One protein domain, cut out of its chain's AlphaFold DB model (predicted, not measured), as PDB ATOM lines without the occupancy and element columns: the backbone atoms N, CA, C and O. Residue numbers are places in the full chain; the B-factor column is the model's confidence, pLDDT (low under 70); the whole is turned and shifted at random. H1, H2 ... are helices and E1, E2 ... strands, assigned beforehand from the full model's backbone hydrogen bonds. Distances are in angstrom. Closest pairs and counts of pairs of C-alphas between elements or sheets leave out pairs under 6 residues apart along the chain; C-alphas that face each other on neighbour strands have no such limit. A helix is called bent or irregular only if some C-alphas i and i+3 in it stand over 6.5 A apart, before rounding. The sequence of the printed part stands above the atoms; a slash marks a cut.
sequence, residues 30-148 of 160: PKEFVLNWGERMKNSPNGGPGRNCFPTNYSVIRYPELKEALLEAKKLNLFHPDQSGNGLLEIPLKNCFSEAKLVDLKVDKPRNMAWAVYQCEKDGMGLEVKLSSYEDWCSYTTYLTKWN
ATOM      1  N   PRO A  30     229.699  22.825   8.080       89.06
ATOM      2  CA  PRO A  30     230.357  22.620   9.372       89.06
ATOM      3  C   PRO A  30     230.467  23.908  10.195       89.06
ATOM      4  O   PRO A  30     230.308  23.908  11.413       89.06
ATOM      5  N   LYS A  31     230.659  25.033   9.493       92.62
ATOM      6  CA  LYS A  31     230.598  26.390  10.034       92.62
ATOM      7  C   LYS A  31     229.239  26.715  10.668       92.62
ATOM      8  O   LYS A  31     229.199  27.137  11.817       92.62
ATOM      9  N   GLU A  32     228.140  26.584   9.930       92.94
ATOM     10  CA  GLU A  32     226.792  26.825  10.462       92.94
ATOM     11  C   GLU A  32     226.461  25.877  11.610       92.94
ATOM     12  O   GLU A  32     225.846  26.305  12.582       92.94
ATOM     13  N   PHE A  33     226.915  24.622  11.546       91.19
ATOM     14  CA  PHE A  33     226.721  23.653  12.618       91.19
ATOM     15  C   PHE A  33     227.317  24.154  13.939       91.19
ATOM     16  O   PHE A  33     226.585  24.285  14.924       91.19
ATOM     17  N   VAL A  34     228.612  24.499  13.963       92.56
ATOM     18  CA  VAL A  34     229.271  24.947  15.203       92.56
ATOM     19  C   VAL A  34     228.714  26.281  15.708       92.56
ATOM     20  O   VAL A  34     228.585  26.463  16.918       92.56
ATOM     21  N   LEU A  35     228.317  27.188  14.808       95.12
ATOM     22  CA  LEU A  35     227.717  28.473  15.183       95.12
ATOM     23  C   LEU A  35     226.321  28.299  15.791       95.12
ATOM     24  O   LEU A  35     226.039  28.837  16.862       95.12
ATOM     25  N   ASN A  36     225.461  27.506  15.148       93.12
ATOM     26  CA  ASN A  36     224.124  27.206  15.656       93.12
ATOM     27  C   ASN A  36     224.198  26.450  16.983       93.12
ATOM     28  O   ASN A  36     223.400  26.697  17.887       93.12
ATOM     29  N   TRP A  37     225.162  25.541  17.130       91.31
ATOM     30  CA  TRP A  37     225.378  24.844  18.388       91.31
ATOM     31  C   TRP A  37     225.784  25.812  19.506       91.31
ATOM     32  O   TRP A  37     225.139  25.806  20.557       91.31
ATOM     33  N   GLY A  38     226.743  26.706  19.258       92.44
ATOM     34  CA  GLY A  38     227.127  27.746  20.213       92.44
ATOM     35  C   GLY A  38     225.951  28.626  20.640       92.44
ATOM     36  O   GLY A  38     225.730  28.820  21.834       92.44
ATOM     37  N   GLU A  39     225.122  29.085  19.698       92.88
ATOM     38  CA  GLU A  39     223.929  29.879  20.026       92.88
ATOM     39  C   GLU A  39     222.885  29.088  20.829       92.88
ATOM     40  O   GLU A  39     222.310  29.620  21.780       92.88
ATOM     41  N   ARG A  40     222.663  27.800  20.536       90.25
ATOM     42  CA  ARG A  40     221.783  26.954  21.371       90.25
ATOM     43  C   ARG A  40     222.300  26.834  22.804       90.25
ATOM     44  O   ARG A  40     221.509  26.878  23.741       90.25
ATOM     45  N   MET A  41     223.612  26.697  22.982       89.38
ATOM     46  CA  MET A  41     224.233  26.599  24.306       89.38
ATOM     47  C   MET A  41     224.111  27.911  25.088       89.38
ATOM     48  O   MET A  41     223.746  27.880  26.266       89.38
ATOM     49  N   LYS A  42     224.330  29.061  24.432       90.06
ATOM     50  CA  LYS A  42     224.143  30.398  25.026       90.06
ATOM     51  C   LYS A  42     222.709  30.619  25.511       90.06
ATOM     52  O   LYS A  42     222.510  31.153  26.596       90.06
ATOM     53  N   ASN A  43     221.728  30.156  24.738       88.88
ATOM     54  CA  ASN A  43     220.300  30.315  25.033       88.88
ATOM     55  C   ASN A  43     219.718  29.221  25.951       88.88
ATOM     56  O   ASN A  43     218.514  29.206  26.204       88.88
ATOM     57  N   SER A  44     220.535  28.289  26.448       83.88
ATOM     58  CA  SER A  44     220.074  27.278  27.404       83.88
ATOM     59  C   SER A  44     219.761  27.903  28.780       83.88
ATOM     60  O   SER A  44     220.391  28.897  29.143       83.88
ATOM     61  N   PRO A  45     218.846  27.332  29.594       74.00
ATOM     62  CA  PRO A  45     218.377  27.940  30.851       74.00
ATOM     63  C   PRO A  45     219.462  28.318  31.871       74.00
ATOM     64  O   PRO A  45     219.244  29.200  32.692       74.00
ATOM     65  N   ASN A  46     220.628  27.672  31.807       67.75
ATOM     66  CA  ASN A  46     221.769  27.955  32.680       67.75
ATOM     67  C   ASN A  46     222.989  28.483  31.921       67.75
ATOM     68  O   ASN A  46     224.044  28.599  32.537       67.75
ATOM     69  N   GLY A  47     222.838  28.757  30.616       65.19
ATOM     70  CA  GLY A  47     223.887  29.179  29.693       65.19
ATOM     71  C   GLY A  47     225.147  28.361  29.904       65.19
ATOM     72  O   GLY A  47     225.985  28.757  30.695       65.19
ATOM     73  N   GLY A  48     225.311  27.206  29.267       72.25
ATOM     74  CA  GLY A  48     226.501  26.407  29.542       72.25
ATOM     75  C   GLY A  48     226.677  25.200  28.639       72.25
ATOM     76  O   GLY A  48     225.805  24.906  27.818       72.25
ATOM     77  N   PRO A  49     227.796  24.474  28.809       68.44
ATOM     78  CA  PRO A  49     228.184  23.415  27.894       68.44
ATOM     79  C   PRO A  49     227.283  22.160  27.869       68.44
ATOM     80  O   PRO A  49     227.557  21.207  27.157       68.44
ATOM     81  N   GLY A  50     226.144  22.134  28.562       64.50
ATOM     82  CA  GLY A  50     225.282  20.947  28.599       64.50
ATOM     83  C   GLY A  50     225.995  19.718  29.186       64.50
ATOM     84  O   GLY A  50     227.100  19.805  29.716       64.50
ATOM     85  N   ARG A  51     225.349  18.547  29.134       63.03
ATOM     86  CA  ARG A  51     225.898  17.300  29.713       63.03
ATOM     87  C   ARG A  51     226.929  16.592  28.826       63.03
ATOM     88  O   ARG A  51     227.621  15.710  29.315       63.03
ATOM     89  N   ASN A  52     227.029  16.975  27.554       71.81
ATOM     90  CA  ASN A  52     227.762  16.223  26.530       71.81
ATOM     91  C   ASN A  52     229.057  16.916  26.081       71.81
ATOM     92  O   ASN A  52     229.547  16.655  24.989       71.81
ATOM     93  N   CYS A  53     229.599  17.815  26.901       84.94
ATOM     94  CA  CYS A  53     230.900  18.418  26.652       84.94
ATOM     95  C   CYS A  53     231.913  17.924  27.679       84.94
ATOM     96  O   CYS A  53     231.608  17.797  28.866       84.94
ATOM     97  N   PHE A  54     233.133  17.683  27.222       86.75
ATOM     98  CA  PHE A  54     234.199  17.143  28.047       86.75
ATOM     99  C   PHE A  54     234.919  18.272  28.804       86.75
ATOM    100  O   PHE A  54     235.489  19.162  28.164       86.75
ATOM    101  N   PRO A  55     234.925  18.263  30.148       86.44
ATOM    102  CA  PRO A  55     235.745  19.198  30.903       86.44
ATOM    103  C   PRO A  55     237.228  18.944  30.657       86.44
ATOM    104  O   PRO A  55     237.671  17.806  30.475       86.44
ATOM    105  N   THR A  56     238.018  20.000  30.781       86.81
ATOM    106  CA  THR A  56     239.461  19.879  30.943       86.81
ATOM    107  C   THR A  56     239.780  19.145  32.236       86.81
ATOM    108  O   THR A  56     239.490  19.620  33.334       86.81
ATOM    109  N   ASN A  57     240.418  17.987  32.086       86.81
ATOM    110  CA  ASN A  57     241.003  17.265  33.202       86.81
ATOM    111  C   ASN A  57     242.395  17.828  33.498       86.81
ATOM    112  O   ASN A  57     243.351  17.603  32.745       86.81
ATOM    113  N   TYR A  58     242.493  18.604  34.571       85.12
ATOM    114  CA  TYR A  58     243.744  19.199  35.000       85.12
ATOM    115  C   TYR A  58     244.592  18.184  35.744       85.12
ATOM    116  O   TYR A  58     244.113  17.424  36.575       85.12
ATOM    117  N   SER A  59     245.887  18.212  35.472       82.38
ATOM    118  CA  SER A  59     246.859  17.331  36.095       82.38
ATOM    119  C   SER A  59     248.118  18.123  36.364       82.38
ATOM    120  O   SER A  59     248.632  18.758  35.450       82.38
ATOM    121  N   VAL A  60     248.660  18.043  37.576       82.38
ATOM    122  CA  VAL A  60     249.986  18.611  37.875       82.38
ATOM    123  C   VAL A  60     251.117  17.848  37.181       82.38
ATOM    124  O   VAL A  60     252.220  18.367  37.065       82.38
ATOM    125  N   ILE A  61     250.853  16.628  36.698       83.94
ATOM    126  CA  ILE A  61     251.804  15.850  35.898       83.94
ATOM    127  C   ILE A  61     251.811  16.376  34.458       83.94
ATOM    128  O   ILE A  61     252.874  16.574  33.878       83.94
ATOM    129  N   ARG A  62     250.625  16.620  33.880       82.81
ATOM    130  CA  ARG A  62     250.487  17.126  32.500       82.81
ATOM    131  C   ARG A  62     250.745  18.632  32.386       82.81
ATOM    132  O   ARG A  62     251.265  19.079  31.371       82.81
ATOM    133  N   TYR A  63     250.372  19.389  33.414       84.25
ATOM    134  CA  TYR A  63     250.441  20.849  33.485       84.25
ATOM    135  C   TYR A  63     251.118  21.279  34.799       84.25
ATOM    136  O   TYR A  63     250.465  21.832  35.692       84.25
ATOM    137  N   PRO A  64     252.421  20.990  34.974       86.50
ATOM    138  CA  PRO A  64     253.144  21.307  36.206       86.50
ATOM    139  C   PRO A  64     253.146  22.804  36.531       86.50
ATOM    140  O   PRO A  64     253.176  23.175  37.704       86.50
ATOM    141  N   GLU A  65     253.039  23.670  35.522       87.19
ATOM    142  CA  GLU A  65     252.935  25.118  35.698       87.19
ATOM    143  C   GLU A  65     251.659  25.554  36.434       87.19
ATOM    144  O   GLU A  65     251.620  26.641  37.002       87.19
ATOM    145  N   LEU A  66     250.624  24.706  36.464       84.00
ATOM    146  CA  LEU A  66     249.345  25.004  37.113       84.00
ATOM    147  C   LEU A  66     249.296  24.584  38.586       84.00
ATOM    148  O   LEU A  66     248.271  24.779  39.235       84.00
ATOM    149  N   LYS A  67     250.372  24.008  39.137       86.75
ATOM    150  CA  LYS A  67     250.378  23.420  40.485       86.75
ATOM    151  C   LYS A  67     249.838  24.365  41.563       86.75
ATOM    152  O   LYS A  67     248.954  23.967  42.319       86.75
ATOM    153  N   GLU A  68     250.330  25.599  41.619       88.25
ATOM    154  CA  GLU A  68     249.904  26.572  42.636       88.25
ATOM    155  C   GLU A  68     248.440  26.993  42.455       88.25
ATOM    156  O   GLU A  68     247.683  27.037  43.426       88.25
ATOM    157  N   ALA A  69     248.006  27.210  41.210       86.50
ATOM    158  CA  ALA A  69     246.619  27.541  40.895       86.50
ATOM    159  C   ALA A  69     245.655  26.411  41.293       86.50
ATOM    160  O   ALA A  69     244.630  26.662  41.922       86.50
ATOM    161  N   LEU A  70     246.000  25.153  41.002       85.06
ATOM    162  CA  LEU A  70     245.182  23.993  41.372       85.06
ATOM    163  C   LEU A  70     245.151  23.766  42.892       85.06
ATOM    164  O   LEU A  70     244.113  23.392  43.439       85.06
ATOM    165  N   LEU A  71     246.253  24.034  43.601       85.62
ATOM    166  CA  LEU A  71     246.275  24.016  45.068       85.62
ATOM    167  C   LEU A  71     245.369  25.098  45.662       85.62
ATOM    168  O   LEU A  71     244.666  24.842  46.640       85.62
ATOM    169  N   GLU A  72     245.360  26.296  45.081       86.88
ATOM    170  CA  GLU A  72     244.446  27.361  45.485       86.88
ATOM    171  C   GLU A  72     242.985  26.998  45.188       86.88
ATOM    172  O   GLU A  72     242.131  27.134  46.062       86.88
ATOM    173  N   ALA A  73     242.700  26.453  44.002       84.06
ATOM    174  CA  ALA A  73     241.377  25.965  43.620       84.06
ATOM    175  C   ALA A  73     240.826  24.951  44.628       84.06
ATOM    176  O   ALA A  73     239.666  25.025  45.033       84.06
ATOM    177  N   LYS A  74     241.691  24.034  45.077       83.25
ATOM    178  CA  LYS A  74     241.366  23.036  46.096       83.25
ATOM    179  C   LYS A  74     241.008  23.679  47.437       83.25
ATOM    180  O   LYS A  74     240.059  23.237  48.069       83.25
ATOM    181  N   LYS A  75     241.715  24.735  47.861       86.50
ATOM    182  CA  LYS A  75     241.377  25.489  49.089       86.50
ATOM    183  C   LYS A  75     240.017  26.186  48.991       86.50
ATOM    184  O   LYS A  75     239.368  26.387  50.011       86.50
ATOM    185  N   LEU A  76     239.601  26.549  47.778       83.44
ATOM    186  CA  LEU A  76     238.317  27.189  47.492       83.44
ATOM    187  C   LEU A  76     237.181  26.184  47.221       83.44
ATOM    188  O   LEU A  76     236.082  26.611  46.888       83.44
ATOM    189  N   ASN A  77     237.425  24.870  47.353       80.75
ATOM    190  CA  ASN A  77     236.486  23.801  46.982       80.75
ATOM    191  C   ASN A  77     235.990  23.891  45.527       80.75
ATOM    192  O   ASN A  77     234.881  23.477  45.221       80.75
ATOM    193  N   LEU A  78     236.813  24.424  44.624       79.25
ATOM    194  CA  LEU A  78     236.496  24.528  43.195       79.25
ATOM    195  C   LEU A  78     237.087  23.375  42.381       79.25
ATOM    196  O   LEU A  78     236.955  23.366  41.162       79.25
ATOM    197  N   PHE A  79     237.783  22.438  43.028       80.44
ATOM    198  CA  PHE A  79     238.533  21.368  42.380       80.44
ATOM    199  C   PHE A  79     238.135  20.008  42.943       80.44
ATOM    200  O   PHE A  79     238.297  19.763  44.140       80.44
ATOM    201  N   HIS A  80     237.681  19.115  42.065       79.00
ATOM    202  CA  HIS A  80     237.331  17.744  42.406       79.00
ATOM    203  C   HIS A  80     238.423  16.784  41.909       79.00
ATOM    204  O   HIS A  80     238.466  16.491  40.709       79.00
ATOM    205  N   PRO A  81     239.333  16.323  42.789       72.25
ATOM    206  CA  PRO A  81     240.379  15.391  42.401       72.25
ATOM    207  C   PRO A  81     239.840  13.965  42.218       72.25
ATOM    208  O   PRO A  81     239.036  13.490  43.016       72.25
ATOM    209  N   ASP A  82     240.337  13.261  41.206       69.62
ATOM    210  CA  ASP A  82     240.205  11.816  41.052       69.62
ATOM    211  C   ASP A  82     241.309  11.059  41.826       69.62
ATOM    212  O   ASP A  82     242.179  11.649  42.478       69.62
ATOM    213  N   GLN A  83     241.295   9.723  41.749       57.78
ATOM    214  CA  GLN A  83     242.276   8.860  42.427       57.78
ATOM    215  C   GLN A  83     243.728   9.071  41.963       57.78
ATOM    216  O   GLN A  83     244.656   8.693  42.672       57.78
ATOM    217  N   SER A  84     243.938   9.670  40.789       57.69
ATOM    218  CA  SER A  84     245.259   9.962  40.230       57.69
ATOM    219  C   SER A  84     245.781  11.356  40.596       57.69
ATOM    220  O   SER A  84     246.883  11.728  40.195       57.69
ATOM    221  N   GLY A  85     245.008  12.137  41.361       63.47
ATOM    222  CA  GLY A  85     245.333  13.527  41.689       63.47
ATOM    223  C   GLY A  85     245.147  14.489  40.515       63.47
ATOM    224  O   GLY A  85     245.450  15.679  40.647       63.47
ATOM    225  N   ASN A  86     244.632  13.991  39.388       77.50
ATOM    226  CA  ASN A  86     244.043  14.831  38.359       77.50
ATOM    227  C   ASN A  86     242.690  15.322  38.867       77.50
ATOM    228  O   ASN A  86     242.165  14.790  39.840       77.50
ATOM    229  N   GLY A  87     242.106  16.332  38.249       78.69
ATOM    230  CA  GLY A  87     240.799  16.782  38.684       78.69
ATOM    231  C   GLY A  87     240.166  17.799  37.771       78.69
ATOM    232  O   GLY A  87     240.797  18.411  36.906       78.69
ATOM    233  N   LEU A  88     238.872  17.957  37.992       80.81
ATOM    234  CA  LEU A  88     238.045  18.892  37.258       80.81
ATOM    235  C   LEU A  88     237.867  20.140  38.105       80.81
ATOM    236  O   LEU A  88     237.639  20.049  39.313       80.81
ATOM    237  N   LEU A  89     237.939  21.301  37.462       80.19
ATOM    238  CA  LEU A  89     237.375  22.493  38.068       80.19
ATOM    239  C   LEU A  89     235.857  22.417  37.927       80.19
ATOM    240  O   LEU A  89     235.343  22.180  36.832       80.19
ATOM    241  N   GLU A  90     235.142  22.580  39.033       73.50
ATOM    242  CA  GLU A  90     233.685  22.516  39.025       73.50
ATOM    243  C   GLU A  90     233.127  23.643  38.151       73.50
ATOM    244  O   GLU A  90     233.511  24.807  38.298       73.50
ATOM    245  N   ILE A  91     232.224  23.310  37.219       67.31
ATOM    246  CA  ILE A  91     231.466  24.355  36.531       67.31
ATOM    247  C   ILE A  91     230.424  24.886  37.512       67.31
ATOM    248  O   ILE A  91     229.576  24.111  37.968       67.31
ATOM    249  N   PRO A  92     230.397  26.199  37.775       68.31
ATOM    250  CA  PRO A  92     229.288  26.791  38.498       68.31
ATOM    251  C   PRO A  92     227.970  26.529  37.752       68.31
ATOM    252  O   PRO A  92     227.874  26.779  36.549       68.31
ATOM    253  N   LEU A  93     226.927  26.083  38.466       64.44
ATOM    254  CA  LEU A  93     225.588  25.866  37.885       64.44
ATOM    255  C   LEU A  93     225.077  27.094  37.117       64.44
ATOM    256  O   LEU A  93     224.396  26.947  36.108       64.44
ATOM    257  N   LYS A  94     225.441  28.293  37.582       70.19
ATOM    258  CA  LYS A  94     225.253  29.560  36.882       70.19
ATOM    259  C   LYS A  94     226.618  30.065  36.433       70.19
ATOM    260  O   LYS A  94     227.397  30.540  37.255       70.19
ATOM    261  N   ASN A  95     226.908  29.949  35.144       80.81
ATOM    262  CA  ASN A  95     228.156  30.432  34.558       80.81
ATOM    263  C   ASN A  95     227.868  31.577  33.563       80.81
ATOM    264  O   ASN A  95     226.727  32.023  33.430       80.81
ATOM    265  N   CYS A  96     228.905  32.105  32.915       89.12
ATOM    266  CA  CYS A  96     228.793  33.274  32.043       89.12
ATOM    267  C   CYS A  96     228.496  32.952  30.571       89.12
ATOM    268  O   CYS A  96     228.506  33.865  29.746       89.12
ATOM    269  N   PHE A  97     228.270  31.684  30.202       90.69
ATOM    270  CA  PHE A  97     228.288  31.291  28.794       90.69
ATOM    271  C   PHE A  97     227.181  31.943  27.969       90.69
ATOM    272  O   PHE A  97     227.375  32.167  26.783       90.69
ATOM    273  N   SER A  98     226.045  32.304  28.570       90.44
ATOM    274  CA  SER A  98     224.991  33.070  27.885       90.44
ATOM    275  C   SER A  98     225.491  34.400  27.303       90.44
ATOM    276  O   SER A  98     224.973  34.869  26.292       90.44
ATOM    277  N   GLU A  99     226.528  34.981  27.906       91.56
ATOM    278  CA  GLU A  99     227.178  36.232  27.502       91.56
ATOM    279  C   GLU A  99     228.488  35.978  26.723       91.56
ATOM    280  O   GLU A  99     229.249  36.911  26.458       91.56
ATOM    281  N   ALA A 100     228.776  34.724  26.348       92.94
ATOM    282  CA  ALA A 100     230.020  34.368  25.679       92.94
ATOM    283  C   ALA A 100     230.147  34.979  24.285       92.94
ATOM    284  O   ALA A 100     229.208  35.019  23.484       92.94
ATOM    285  N   LYS A 101     231.370  35.410  23.985       95.12
ATOM    286  CA  LYS A 101     231.780  35.942  22.691       95.12
ATOM    287  C   LYS A 101     232.459  34.842  21.888       95.12
ATOM    288  O   LYS A 101     233.240  34.067  22.433       95.12
ATOM    289  N   LEU A 102     232.181  34.803  20.589       95.44
ATOM    290  CA  LEU A 102     232.968  34.022  19.639       95.44
ATOM    291  C   LEU A 102     234.334  34.701  19.480       95.44
ATOM    292  O   LEU A 102     234.389  35.861  19.075       95.44
ATOM    293  N   VAL A 103     235.413  33.996  19.807       95.12
ATOM    294  CA  VAL A 103     236.783  34.537  19.756       95.12
ATOM    295  C   VAL A 103     237.634  33.931  18.644       95.12
ATOM    296  O   VAL A 103     238.572  34.572  18.184       95.12
ATOM    297  N   ASP A 104     237.306  32.721  18.191       95.19
ATOM    298  CA  ASP A 104     237.963  32.071  17.055       95.19
ATOM    299  C   ASP A 104     236.937  31.237  16.283       95.19
ATOM    300  O   ASP A 104     236.043  30.617  16.868       95.19
ATOM    301  N   LEU A 105     237.070  31.235  14.961       94.62
ATOM    302  CA  LEU A 105     236.275  30.427  14.045       94.62
ATOM    303  C   LEU A 105     237.182  29.960  12.912       94.62
ATOM    304  O   LEU A 105     237.609  30.750  12.069       94.62
ATOM    305  N   LYS A 106     237.428  28.655  12.862       94.06
ATOM    306  CA  LYS A 106     238.247  28.020  11.830       94.06
ATOM    307  C   LYS A 106     237.390  27.115  10.975       94.06
ATOM    308  O   LYS A 106     236.519  26.420  11.484       94.06
ATOM    309  N   VAL A 107     237.654  27.122   9.674       91.81
ATOM    310  CA  VAL A 107     236.967  26.273   8.700       91.81
ATOM    311  C   VAL A 107     238.019  25.587   7.841       91.81
ATOM    312  O   VAL A 107     238.762  26.253   7.121       91.81
ATOM    313  N   ASP A 108     238.063  24.262   7.905       89.94
ATOM    314  CA  ASP A 108     238.855  23.416   7.016       89.94
ATOM    315  C   ASP A 108     237.939  22.916   5.898       89.94
ATOM    316  O   ASP A 108     237.171  21.965   6.057       89.94
ATOM    317  N   LYS A 109     237.980  23.614   4.757       85.62
ATOM    318  CA  LYS A 109     237.180  23.248   3.582       85.62
ATOM    319  C   LYS A 109     237.575  21.875   3.015       85.62
ATOM    320  O   LYS A 109     236.655  21.103   2.760       85.62
ATOM    321  N   PRO A 110     238.873  21.546   2.821       86.38
ATOM    322  CA  PRO A 110     239.281  20.219   2.350       86.38
ATOM    323  C   PRO A 110     238.720  19.058   3.168       86.38
ATOM    324  O   PRO A 110     238.318  18.051   2.590       86.38
ATOM    325  N   ARG A 111     238.680  19.191   4.497       85.31
ATOM    326  CA  ARG A 111     238.175  18.139   5.388       85.31
ATOM    327  C   ARG A 111     236.679  18.247   5.677       85.31
ATOM    328  O   ARG A 111     236.138  17.378   6.348       85.31
ATOM    329  N   ASN A 112     236.016  19.288   5.172       87.25
ATOM    330  CA  ASN A 112     234.640  19.643   5.509       87.25
ATOM    331  C   ASN A 112     234.428  19.742   7.031       87.25
ATOM    332  O   ASN A 112     233.578  19.065   7.605       87.25
ATOM    333  N   MET A 113     235.220  20.591   7.692       90.19
ATOM    334  CA  MET A 113     235.197  20.746   9.148       90.19
ATOM    335  C   MET A 113     235.199  22.204   9.581       90.19
ATOM    336  O   MET A 113     235.680  23.088   8.868       90.19
ATOM    337  N   ALA A 114     234.702  22.457  10.787       92.75
ATOM    338  CA  ALA A 114     234.854  23.741  11.441       92.75
ATOM    339  C   ALA A 114     235.033  23.599  12.949       92.75
ATOM    340  O   ALA A 114     234.595  22.627  13.566       92.75
ATOM    341  N   TRP A 115     235.632  24.634  13.526       93.88
ATOM    342  CA  TRP A 115     235.810  24.788  14.957       93.88
ATOM    343  C   TRP A 115     235.418  26.192  15.375       93.88
ATOM    344  O   TRP A 115     235.805  27.158  14.717       93.88
ATOM    345  N   ALA A 116     234.702  26.305  16.484       94.62
ATOM    346  CA  ALA A 116     234.355  27.577  17.092       94.62
ATOM    347  C   ALA A 116     234.840  27.605  18.540       94.62
ATOM    348  O   ALA A 116     234.691  26.627  19.275       94.62
ATOM    349  N   VAL A 117     235.413  28.732  18.945       95.00
ATOM    350  CA  VAL A 117     235.861  28.963  20.316       95.00
ATOM    351  C   VAL A 117     235.051  30.106  20.895       95.00
ATOM    352  O   VAL A 117     235.035  31.211  20.350       95.00
ATOM    353  N   TYR A 118     234.383  29.831  22.006       94.19
ATOM    354  CA  TYR A 118     233.577  30.788  22.744       94.19
ATOM    355  C   TYR A 118     234.207  31.042  24.102       94.19
ATOM    356  O   TYR A 118     234.636  30.102  24.772       94.19
ATOM    357  N   GLN A 119     234.241  32.303  24.518       93.44
ATOM    358  CA  GLN A 119     234.810  32.700  25.799       93.44
ATOM    359  C   GLN A 119     233.924  33.712  26.513       93.44
ATOM    360  O   GLN A 119     233.328  34.596  25.894       93.44
ATOM    361  N   CYS A 120     233.877  33.595  27.832       92.00
ATOM    362  CA  CYS A 120     233.317  34.604  28.714       92.00
ATOM    363  C   CYS A 120     234.136  34.692  29.997       92.00
ATOM    364  O   CYS A 120     234.732  33.709  30.442       92.00
ATOM    365  N   GLU A 121     234.106  35.870  30.605       91.38
ATOM    366  CA  GLU A 121     234.620  36.107  31.945       91.38
ATOM    367  C   GLU A 121     233.580  36.907  32.725       91.38
ATOM    368  O   GLU A 121     232.998  37.859  32.199       91.38
ATOM    369  N   LYS A 122     233.320  36.509  33.970       89.31
ATOM    370  CA  LYS A 122     232.378  37.181  34.869       89.31
ATOM    371  C   LYS A 122     232.750  36.892  36.315       89.31
ATOM    372  O   LYS A 122     233.077  35.758  36.647       89.31
ATOM    373  N   ASP A 123     232.708  37.913  37.166       88.06
ATOM    374  CA  ASP A 123     232.926  37.786  38.614       88.06
ATOM    375  C   ASP A 123     234.230  37.046  38.997       88.06
ATOM    376  O   ASP A 123     234.281  36.285  39.959       88.06
ATOM    377  N   GLY A 124     235.306  37.247  38.224       86.19
ATOM    378  CA  GLY A 124     236.608  36.607  38.465       86.19
ATOM    379  C   GLY A 124     236.721  35.148  37.998       86.19
ATOM    380  O   GLY A 124     237.768  34.525  38.185       86.19
ATOM    381  N   MET A 125     235.674  34.613  37.367       87.12
ATOM    382  CA  MET A 125     235.637  33.296  36.734       87.12
ATOM    383  C   MET A 125     235.693  33.444  35.215       87.12
ATOM    384  O   MET A 125     235.018  34.301  34.647       87.12
ATOM    385  N   GLY A 126     236.443  32.570  34.556       89.56
ATOM    386  CA  GLY A 126     236.470  32.444  33.107       89.56
ATOM    387  C   GLY A 126     235.986  31.074  32.643       89.56
ATOM    388  O   GLY A 126     236.144  30.066  33.340       89.56
ATOM    389  N   LEU A 127     235.389  31.047  31.454       90.06
ATOM    390  CA  LEU A 127     234.965  29.835  30.761       90.06
ATOM    391  C   LEU A 127     235.358  29.937  29.286       90.06
ATOM    392  O   LEU A 127     234.985  30.886  28.598       90.06
ATOM    393  N   GLU A 128     236.081  28.933  28.801       92.38
ATOM    394  CA  GLU A 128     236.326  28.704  27.379       92.38
ATOM    395  C   GLU A 128     235.610  27.425  26.951       92.38
ATOM    396  O   GLU A 128     235.737  26.396  27.610       92.38
ATOM    397  N   VAL A 129     234.895  27.475  25.832       92.31
ATOM    398  CA  VAL A 129     234.264  26.315  25.198       92.31
ATOM    399  C   VAL A 129     234.782  26.197  23.776       92.31
ATOM    400  O   VAL A 129     234.776  27.176  23.027       92.31
ATOM    401  N   LYS A 130     235.199  24.992  23.390       93.81
ATOM    402  CA  LYS A 130     235.576  24.664  22.016       93.81
ATOM    403  C   LYS A 130     234.567  23.684  21.436       93.81
ATOM    404  O   LYS A 130     234.335  22.616  21.998       93.81
ATOM    405  N   LEU A 131     233.997  24.060  20.299       93.19
ATOM    406  CA  LEU A 131     233.086  23.241  19.509       93.19
ATOM    407  C   LEU A 131     233.795  22.809  18.236       93.19
ATOM    408  O   LEU A 131     234.458  23.623  17.594       93.19
ATOM    409  N   SER A 132     233.633  21.547  17.872       92.50
ATOM    410  CA  SER A 132     234.151  20.956  16.648       92.50
ATOM    411  C   SER A 132     233.012  20.264  15.920       92.50
ATOM    412  O   SER A 132     232.210  19.565  16.535       92.50
ATOM    413  N   SER A 133     232.956  20.418  14.601       90.88
ATOM    414  CA  SER A 133     232.097  19.576  13.766       90.88
ATOM    415  C   SER A 133     232.668  18.163  13.578       90.88
ATOM    416  O   SER A 133     232.032  17.329  12.947       90.88
ATOM    417  N   TYR A 134     233.896  17.899  14.038       89.12
ATOM    418  CA  TYR A 134     234.464  16.554  14.048       89.12
ATOM    419  C   TYR A 134     233.821  15.730  15.152       89.12
ATOM    420  O   TYR A 134     233.943  16.117  16.316       89.12
ATOM    421  N   GLU A 135     233.174  14.619  14.795       86.31
ATOM    422  CA  GLU A 135     232.510  13.715  15.752       86.31
ATOM    423  C   GLU A 135     231.535  14.437  16.700       86.31
ATOM    424  O   GLU A 135     231.280  13.968  17.807       86.31
ATOM    425  N   ASP A 136     231.027  15.604  16.288       88.81
ATOM    426  CA  ASP A 136     230.257  16.520  17.127       88.81
ATOM    427  C   ASP A 136     230.911  16.731  18.506       88.81
ATOM    428  O   ASP A 136     230.280  16.618  19.558       88.81
ATOM    429  N   TRP A 137     232.220  16.997  18.511       90.19
ATOM    430  CA  TRP A 137     232.998  17.114  19.736       90.19
ATOM    431  C   TRP A 137     232.843  18.481  20.404       90.19
ATOM    432  O   TRP A 137     232.997  19.535  19.780       90.19
ATOM    433  N   CYS A 138     232.662  18.463  21.724       91.50
ATOM    434  CA  CYS A 138     232.639  19.657  22.552       91.50
ATOM    435  C   CYS A 138     233.478  19.487  23.815       91.50
ATOM    436  O   CYS A 138     233.421  18.461  24.492       91.50
ATOM    437  N   SER A 139     234.214  20.526  24.179       91.56
ATOM    438  CA  SER A 139     235.001  20.571  25.405       91.56
ATOM    439  C   SER A 139     234.981  21.959  26.025       91.56
ATOM    440  O   SER A 139     234.677  22.956  25.363       91.56
ATOM    441  N   TYR A 140     235.312  22.034  27.308       90.00
ATOM    442  CA  TYR A 140     235.383  23.311  28.000       90.00
ATOM    443  C   TYR A 140     236.430  23.335  29.105       90.00
ATOM    444  O   TYR A 140     236.818  22.311  29.664       90.00
ATOM    445  N   THR A 141     236.826  24.549  29.456       88.81
ATOM    446  CA  THR A 141     237.760  24.855  30.532       88.81
ATOM    447  C   THR A 141     237.189  25.977  31.373       88.81
ATOM    448  O   THR A 141     236.934  27.065  30.862       88.81
ATOM    449  N   THR A 142     237.024  25.731  32.667       87.62
ATOM    450  CA  THR A 142     236.794  26.771  33.674       87.62
ATOM    451  C   THR A 142     238.124  27.178  34.301       87.62
ATOM    452  O   THR A 142     239.046  26.365  34.379       87.62
ATOM    453  N   TYR A 143     238.260  28.438  34.709       85.69
ATOM    454  CA  TYR A 143     239.460  28.966  35.369       85.69
ATOM    455  C   TYR A 143     239.125  30.199  36.218       85.69
ATOM    456  O   TYR A 143     238.080  30.821  36.026       85.69
ATOM    457  N   LEU A 144     240.009  30.575  37.149       85.94
ATOM    458  CA  LEU A 144     239.962  31.897  37.781       85.94
ATOM    459  C   LEU A 144     240.778  32.884  36.947       85.94
ATOM    460  O   LEU A 144     241.930  32.604  36.612       85.94
ATOM    461  N   THR A 145     240.223  34.059  36.655       86.00
ATOM    462  CA  THR A 145     240.888  35.067  35.807       86.00
ATOM    463  C   THR A 145     242.199  35.565  36.423       86.00
ATOM    464  O   THR A 145     243.166  35.835  35.714       86.00
ATOM    465  N   LYS A 146     242.296  35.578  37.760       85.25
ATOM    466  CA  LYS A 146     243.523  35.939  38.494       85.25
ATOM    467  C   LYS A 146     244.707  34.998  38.257       85.25
ATOM    468  O   LYS A 146     245.839  35.383  38.528       85.25
ATOM    469  N   TRP A 147     244.471  33.768  37.797       82.75
ATOM    470  CA  TRP A 147     245.546  32.798  37.581       82.75
ATOM    471  C   TRP A 147     246.336  33.047  36.295       82.75
ATOM    472  O   TRP A 147     247.298  32.325  36.044       82.75
ATOM    473  N   ASN A 148     245.947  34.045  35.488       75.69
ATOM    474  CA  ASN A 148     246.575  34.363  34.204       75.69
ATOM    475  C   ASN A 148     246.785  33.104  33.340       75.69
ATOM    476  O   ASN A 148     247.867  32.861  32.800       75.69
TER     477      ASN A 148
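This is residues 30 to 148 of the 160 residues of an uncharacterized protein of Acinetobacter calcoaceticus (UniProt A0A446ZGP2). A four-stranded antiparallel sheet, E3 to E6, with H1 packed along one face, makes the main body; a smaller lobe of H2 and the short hairpin E1 E2 sits by edge strand E6, and short pairings of residues 54 to 58 tie the two together. The printed part has 119 residues, with two named helices and six named strands in the order H1 H2 E1 E2 E3 E4 E5 E6. The large sheet has the order E3 E4 E5 E6, and the class is mixed, helices and strands. The whole is compact, with a radius of gyration of the C-alphas of 15.0 A, and spans 43 by 29 by 25 A.

E3, residues 101 to 108, E4, residues 113 to 122, E5, residues 125 to 132, and E6, residues 138 to 144, form a meander, each strand the antiparallel neighbour of the one before. The sheet is twisted, its C-alphas lying up to 4.4 A off the best plane. Between E3 and E4, N 106 and O 115 are 2.9 A apart, within hydrogen-bond range; so are N 118 and O 129 between E4 and E5, at 2.9 A, and N 128 and O 141 between E5 and E6, at 2.9 A. H1, residues 30 to 42, is on this sheet at a height over the sheet of 8.4 A, in two layers, a helix on one face of a sheet. It runs along the strands, at 18 degrees to E4 on the local plane; its closest C-alphas to E4 are those of Pro 30 and Ala 114, 5.1 A apart. E1, residues 79 to 81, and E2, residues 87 to 89, form an antiparallel hairpin, with N 80 and O 88 2.9 A apart, within hydrogen-bond range. The closest C-alphas of E2 and E6 are those of Leu 89 and Thr 142, 6.2 A apart. H2, residues 64 to 75, only grazes the large sheet with its residues 69 to 73; its closest C-alphas to E1 are those of Ala 73 and Phe 79, 5.5 A apart. Residues 54 to 55 pair in parallel with residues 139 to 140 of E6, and residues 57 to 58 pair antiparallel with residues 87 to 88 of E2. H1 and H2 are apart. In H1 every O i to N i+4 pair is within hydrogen-bond range; in H2 6 of 8 are.

E4, residues 113 to 122, is the longest strand at 30.7 A, beside E3 at 21.3 A, E5 at 23.6 A and E6 at 20.9 A. H1 measures 18.6 A, from C-alpha 30 at (230.357, 22.620, 9.372) to C-alpha 42 at (224.143, 30.398, 25.026). H2 measures 17.9 A and is irregular, with C-alphas 65 and 68 7.7 A apart. E1 measures 6.3 A and E2 6.7 A. E6 ends with C-alpha 144 at (239.962, 31.897, 37.781).

The two C-alphas farthest apart are those of Lys 75 and Pro 110, 47.1 A. The printed part has no cut. The links H1 to H2, with 21 residues, and E2 to E3, with 11, are long; the other links are tight. The mean pLDDT of the printed part is 85.0, and residues 46 to 47, 49 to 51, 82 to 85 and 91 to 93 are under 70.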